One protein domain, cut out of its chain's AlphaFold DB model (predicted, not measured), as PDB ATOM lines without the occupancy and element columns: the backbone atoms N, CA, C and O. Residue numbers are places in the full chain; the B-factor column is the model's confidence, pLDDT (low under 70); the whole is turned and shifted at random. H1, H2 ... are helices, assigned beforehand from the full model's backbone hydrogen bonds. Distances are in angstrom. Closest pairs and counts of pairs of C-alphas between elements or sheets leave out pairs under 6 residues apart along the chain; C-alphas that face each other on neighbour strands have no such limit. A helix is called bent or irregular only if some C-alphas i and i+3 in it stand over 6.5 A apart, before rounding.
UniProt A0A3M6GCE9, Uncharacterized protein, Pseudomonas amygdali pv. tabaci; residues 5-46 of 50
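What this domain is: This is residues 5 to 46 of the 50 residues of an uncharacterized protein of Pseudomonas amygdali pv. tabaci (UniProt A0A3M6GCE9). A loose, open chain of three short helices with no common core: H1, the longest, and H2 meet near their ends and make a corner, while H3 sits by itself at the other end of the model, touching neither of them. Residues 15 to 22 make a wide loop from the end of H1 back to the start of H2, and residues 29 to 36 lead on from H2 across to H3. The printed part has 42 residues with three named helices, in the order H1, H2, H3 along the chain, and no named strand; its class is all helix, with 23 of the 42 residues in the helices. The whole is loose, with a radius of gyration of the C-alphas of 12.0 A, and the C-alphas span 30 by 27 by 16 A along their three main axes.

Where its parts are: The longest helix, H1, has 10 residues, Arg 5 to Asp 14, and measures 14.3 A from first to last C-alpha. It begins with C-alpha 5 at (35.553, -23.862, -23.177) and ends with C-alpha 14 at (42.139, -31.833, -13.356); between these two points x and z rise while y falls. H2 has 6 residues, Pro 23 to Asn 28, and measures 8.7 A from first to last C-alpha. Its C-alpha 23 is at (45.440, -28.512, -8.488) and its C-alpha 28 at (39.057, -26.383, -2.954), with x falling from the one to the other while y and z rise. H3 has 7 residues, Pro 37 to Ile 43, and measures 10.0 A from first to last C-alpha. It ends with C-alpha 43 at (46.184, -15.317, -2.743). Residues 44 to 46 follow H3 and belong to no named element.

How they stand to each other: H1 touches H2, with 4 pairs of C-alphas within 8 A. The closest C-alphas of the two are those of Ile 13 and Pro 23, 6.1 A apart. The lines of H1 and H2 stand about perpendicular, at 80 degrees, and their centres are 13.2 A apart. The link between them, residues 15 to 22, has 8 residues and is short but not tight. H3 touches no helix. It is apart from H1, with no C-alpha of the one within 8 A of the other. By the same test H3 is apart from H2, though the two follow each other in the chain. The link from H2 to H3, residues 29 to 36, also has 8 residues and is short but not tight. No two helices form a hairpin. In H1, H2 and H3 every pair of O i and N i+4 inside the helix is within hydrogen-bond range, and no helix is bent or irregular.

The domain as a whole: The two C-alphas farthest apart are those of Pro 18, in the link from H1 to H2, and Ala 38, in H3, at 32.2 A. The first and last printed C-alphas, those of Arg 5 and Lys 46, are 26.6 A apart. The printed part is one domain and runs from residue 5 to residue 46 of a full chain of 50 residues, and it has no cut. Neither of its two links is long. The mean pLDDT of the printed part is 78.5; it is 83 for H1, 76 for H2 and 84 for H3. The model's confidence is low, with pLDDT under 70, at 5 residues: 15 to 17 and 19, in the link from H1 to H2, and 34, in the link from H2 to H3.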
ATOM      1  N   ARG A   5      34.270 -24.431 -23.632       91.00
ATOM      2  CA  ARG A   5      35.553 -23.862 -23.177       91.00
ATOM      3  C   ARG A   5      35.768 -24.052 -21.679       91.00
ATOM      4  O   ARG A   5      36.869 -24.400 -21.273       91.00
ATOM      5  N   GLY A   6      34.721 -23.862 -20.876       87.38
ATOM      6  CA  GLY A   6      34.786 -24.093 -19.438       87.38
ATOM      7  C   GLY A   6      35.100 -25.551 -19.091       87.38
ATOM      8  O   GLY A   6      35.938 -25.805 -18.236       87.38
ATOM      9  N   ALA A   7      34.485 -26.507 -19.789       88.19
ATOM     10  CA  ALA A   7      34.770 -27.928 -19.604       88.19
ATOM     11  C   ALA A   7      36.215 -28.282 -19.996       88.19
ATOM     12  O   ALA A   7      36.885 -28.986 -19.249       88.19
ATOM     13  N   SER A   8      36.723 -27.750 -21.116       84.00
ATOM     14  CA  SER A   8      38.125 -27.945 -21.517       84.00
ATOM     15  C   SER A   8      39.107 -27.374 -20.495       84.00
ATOM     16  O   SER A   8      40.085 -28.037 -20.169       84.00
ATOM     17  N   LEU A   9      38.839 -26.180 -19.958       83.38
ATOM     18  CA  LEU A   9      39.657 -25.599 -18.894       83.38
ATOM     19  C   LEU A   9      39.634 -26.475 -17.637       83.38
ATOM     20  O   LEU A   9      40.682 -26.747 -17.065       83.38
ATOM     21  N   LEU A  10      38.456 -26.958 -17.233       81.81
ATOM     22  CA  LEU A  10      38.320 -27.815 -16.060       81.81
ATOM     23  C   LEU A  10      39.116 -29.118 -16.209       81.81
ATOM     24  O   LEU A  10      39.807 -29.495 -15.271       81.81
ATOM     25  N   SER A  11      39.080 -29.760 -17.382       83.50
ATOM     26  CA  SER A  11      39.894 -30.951 -17.664       83.50
ATOM     27  C   SER A  11      41.399 -30.690 -17.577       83.50
ATOM     28  O   SER A  11      42.123 -31.564 -17.119       83.50
ATOM     29  N   LEU A  12      41.871 -29.506 -17.984       79.38
ATOM     30  CA  LEU A  12      43.289 -29.136 -17.876       79.38
ATOM     31  C   LEU A  12      43.725 -28.917 -16.423       79.38
ATOM     32  O   LEU A  12      44.841 -29.259 -16.056       79.38
ATOM     33  N   ILE A  13      42.848 -28.356 -15.588       77.56
ATOM     34  CA  ILE A  13      43.128 -28.181 -14.154       77.56
ATOM     35  C   ILE A  13      43.089 -29.543 -13.433       77.56
ATOM     36  O   ILE A  13      43.799 -29.749 -12.453       77.56
ATOM     37  N   ASP A  14      42.269 -30.482 -13.918       73.56
ATOM     38  CA  ASP A  14      42.139 -31.833 -13.356       73.56
ATOM     39  C   ASP A  14      43.289 -32.774 -13.741       73.56
ATOM     40  O   ASP A  14      43.570 -33.735 -13.021       73.56
ATOM     41  N   SER A  15      43.983 -32.510 -14.855       69.81
ATOM     42  CA  SER A  15      45.196 -33.243 -15.220       69.81
ATOM     43  C   SER A  15      46.343 -32.842 -14.290       69.81
ATOM     44  O   SER A  15      47.170 -31.996 -14.622       69.81
ATOM     45  N   GLY A  16      46.350 -33.415 -13.087       65.88
ATOM     46  CA  GLY A  16      47.425 -33.260 -12.114       65.88
ATOM     47  C   GLY A  16      48.728 -33.891 -12.605       65.88
ATOM     48  O   GLY A  16      48.726 -34.848 -13.385       65.88
ATOM     49  N   ILE A  17      49.851 -33.357 -12.132       69.25
ATOM     50  CA  ILE A  17      51.169 -33.963 -12.333       69.25
ATOM     51  C   ILE A  17      51.307 -35.121 -11.329       69.25
ATOM     52  O   ILE A  17      51.035 -34.917 -10.145       69.25
ATOM     53  N   PRO A  18      51.724 -36.330 -11.750       70.75
ATOM     54  CA  PRO A  18      51.942 -37.438 -10.824       70.75
ATOM     55  C   PRO A  18      52.907 -37.055  -9.694       70.75
ATOM     56  O   PRO A  18      54.026 -36.620  -9.959       70.75
ATOM     57  N   GLY A  19      52.485 -37.251  -8.442       69.81
ATOM     58  CA  GLY A  19      53.297 -36.953  -7.257       69.81
ATOM     59  C   GLY A  19      53.151 -35.535  -6.692       69.81
ATOM     60  O   GLY A  19      53.816 -35.245  -5.702       69.81
ATOM     61  N   ASN A  20      52.291 -34.686  -7.266       70.56
ATOM     62  CA  ASN A  20      51.867 -33.424  -6.655       70.56
ATOM     63  C   ASN A  20      50.376 -33.483  -6.273       70.56
ATOM     64  O   ASN A  20      49.610 -34.253  -6.863       70.56
ATOM     65  N   ASP A  21      49.964 -32.669  -5.301       74.62
ATOM     66  CA  ASP A  21      48.555 -32.528  -4.946       74.62
ATOM     67  C   ASP A  21      47.761 -32.041  -6.164       74.62
ATOM     68  O   ASP A  21      48.202 -31.174  -6.927       74.62
ATOM     69  N   HIS A  22      46.575 -32.614  -6.375       76.81
ATOM     70  CA  HIS A  22      45.752 -32.247  -7.521       76.81
ATOM     71  C   HIS A  22      45.417 -30.748  -7.455       76.81
ATOM     72  O   HIS A  22      44.836 -30.311  -6.459       76.81
ATOM     73  N   PRO A  23      45.673 -29.956  -8.518       74.62
ATOM     74  CA  PRO A  23      45.440 -28.512  -8.488       74.62
ATOM     75  C   PRO A  23      44.010 -28.144  -8.077       74.62
ATOM     76  O   PRO A  23      43.790 -27.186  -7.343       74.62
ATOM     77  N   ARG A  24      43.017 -28.950  -8.475       74.75
ATOM     78  CA  ARG A  24      41.620 -28.779  -8.044       74.75
ATOM     79  C   ARG A  24      41.409 -28.977  -6.547       74.75
ATOM     80  O   ARG A  24      40.577 -28.287  -5.967       74.75
ATOM     81  N   GLN A  25      42.107 -29.930  -5.942       76.56
ATOM     82  CA  GLN A  25      42.011 -30.192  -4.513       76.56
ATOM     83  C   GLN A  25      42.629 -29.032  -3.726       76.56
ATOM     84  O   GLN A  25      41.956 -28.462  -2.874       76.56
ATOM     85  N   VAL A  26      43.830 -28.593  -4.112       77.81
ATOM     86  CA  VAL A  26      44.508 -27.432  -3.507       77.81
ATOM     87  C   VAL A  26      43.660 -26.160  -3.607       77.81
ATOM     88  O   VAL A  26      43.626 -25.362  -2.670       77.81
ATOM     89  N   LEU A  27      42.947 -25.969  -4.724       74.12
ATOM     90  CA  LEU A  27      42.012 -24.854  -4.908       74.12
ATOM     91  C   LEU A  27      40.776 -24.961  -4.003       74.12
ATOM     92  O   LEU A  27      40.339 -23.947  -3.467       74.12
ATOM     93  N   ASN A  28      40.224 -26.161  -3.814       77.44
ATOM     94  CA  ASN A  28      39.057 -26.383  -2.954       77.44
ATOM     95  C   ASN A  28      39.377 -26.265  -1.454       77.44
ATOM     96  O   ASN A  28      38.481 -25.978  -0.665       77.44
ATOM     97  N   GLU A  29      40.624 -26.510  -1.057       80.88
ATOM     98  CA  GLU A  29      41.080 -26.425   0.335       80.88
ATOM     99  C   GLU A  29      41.428 -24.990   0.772       80.88
ATOM    100  O   GLU A  29      41.630 -24.742   1.965       80.88
ATOM    101  N   GLN A  30      41.475 -24.021  -0.155       74.75
ATOM    102  CA  GLN A  30      41.659 -22.613   0.201       74.75
ATOM    103  C   GLN A  30      40.491 -22.131   1.068       74.75
ATOM    104  O   GLN A  30      39.324 -22.226   0.691       74.75
ATOM    105  N   ALA A  31      40.808 -21.584   2.240       73.62
ATOM    106  CA  ALA A  31      39.802 -21.055   3.148       73.62
ATOM    107  C   ALA A  31      39.217 -19.736   2.617       73.62
ATOM    108  O   ALA A  31      39.958 -18.785   2.368       73.62
ATOM    109  N   GLY A  32      37.886 -19.660   2.531       76.06
ATOM    110  CA  GLY A  32      37.144 -18.440   2.201       76.06
ATOM    111  C   GLY A  32      36.376 -18.523   0.883       76.06
ATOM    112  O   GLY A  32      36.283 -19.584   0.271       76.06
ATOM    113  N   ASP A  33      35.782 -17.402   0.472       79.06
ATOM    114  CA  ASP A  33      35.110 -17.296  -0.825       79.06
ATOM    115  C   ASP A  33      36.136 -16.914  -1.906       79.06
ATOM    116  O   ASP A  33      36.633 -15.787  -1.890       79.06
ATOM    117  N   PRO A  34      36.461 -17.802  -2.862       69.56
ATOM    118  CA  PRO A  34      37.423 -17.500  -3.921       69.56
ATOM    119  C   PRO A  34      36.968 -16.374  -4.863       69.56
ATOM    120  O   PRO A  34      37.777 -15.889  -5.656       69.56
ATOM    121  N   LEU A  35      35.693 -15.974  -4.812       78.69
ATOM    122  CA  LEU A  35      35.155 -14.847  -5.570       78.69
ATOM    123  C   LEU A  35      35.205 -13.524  -4.796       78.69
ATOM    124  O   LEU A  35      34.881 -12.488  -5.378       78.69
ATOM    125  N   ASP A  36      35.632 -13.531  -3.529       87.06
ATOM    126  CA  ASP A  36      35.918 -12.303  -2.793       87.06
ATOM    127  C   ASP A  36      37.155 -11.610  -3.401       87.06
ATOM    128  O   ASP A  36      38.251 -12.186  -3.399       87.06
ATOM    129  N   PRO A  37      37.024 -10.374  -3.923       86.06
ATOM    130  CA  PRO A  37      38.128  -9.708  -4.614       86.06
ATOM    131  C   PRO A  37      39.359  -9.472  -3.727       86.06
ATOM    132  O   PRO A  37      40.488  -9.590  -4.201       86.06
ATOM    133  N   ALA A  38      39.167  -9.175  -2.438       87.69
ATOM    134  CA  ALA A  38      40.275  -8.910  -1.522       87.69
ATOM    135  C   ALA A  38      41.048 -10.194  -1.183       87.69
ATOM    136  O   ALA A  38      42.282 -10.181  -1.073       87.69
ATOM    137  N   LEU A  39      40.335 -11.315  -1.056       83.06
ATOM    138  CA  LEU A  39      40.932 -12.629  -0.871       83.06
ATOM    139  C   LEU A  39      41.693 -13.067  -2.125       83.06
ATOM    140  O   LEU A  39      42.850 -13.483  -2.017       83.06
ATOM    141  N   PHE A  40      41.089 -12.906  -3.305       83.31
ATOM    142  CA  PHE A  40      41.726 -13.212  -4.586       83.31
ATOM    143  C   PHE A  40      43.049 -12.455  -4.751       83.31
ATOM    144  O   PHE A  40      44.093 -13.077  -4.965       83.31
ATOM    145  N   ASP A  41      43.038 -11.133  -4.559       84.38
ATOM    146  CA  ASP A  41      44.230 -10.285  -4.687       84.38
ATOM    147  C   ASP A  41      45.333 -10.658  -3.689       84.38
ATOM    148  O   ASP A  41      46.521 -10.437  -3.940       84.38
ATOM    149  N   THR A  42      44.963 -11.217  -2.538       83.19
ATOM    150  CA  THR A  42      45.912 -11.672  -1.518       83.19
ATOM    151  C   THR A  42      46.531 -13.021  -1.887       83.19
ATOM    152  O   THR A  42      47.743 -13.200  -1.748       83.19
ATOM    153  N   ILE A  43      45.728 -13.968  -2.375       78.81
ATOM    154  CA  ILE A  43      46.184 -15.317  -2.743       78.81
ATOM    155  C   ILE A  43      47.008 -15.284  -4.038       78.81
ATOM    156  O   ILE A  43      48.062 -15.918  -4.096       78.81
ATOM    157  N   ALA A  44      46.589 -14.507  -5.041       81.31
ATOM    158  CA  ALA A  44      47.249 -14.413  -6.348       81.31
ATOM    159  C   ALA A  44      48.670 -13.820  -6.288       81.31
ATOM    160  O   ALA A  44      49.468 -14.023  -7.200       81.31
ATOM    161  N   LYS A  45      49.012 -13.107  -5.207       81.94
ATOM    162  CA  LYS A  45      50.369 -12.582  -4.968       81.94
ATOM    163  C   LYS A  45      51.371 -13.657  -4.555       81.94
ATOM    164  O   LYS A  45      52.575 -13.416  -4.625       81.94
ATOM    165  N   LYS A  46      50.904 -14.816  -4.082       75.81
ATOM    166  CA  LYS A  46      51.793 -15.915  -3.702       75.81
ATOM    167  C   LYS A  46      52.268 -16.627  -4.971       75.81
ATOM    168  O   LYS A  46      51.428 -16.969  -5.802       75.81
TER     169      LYS A  46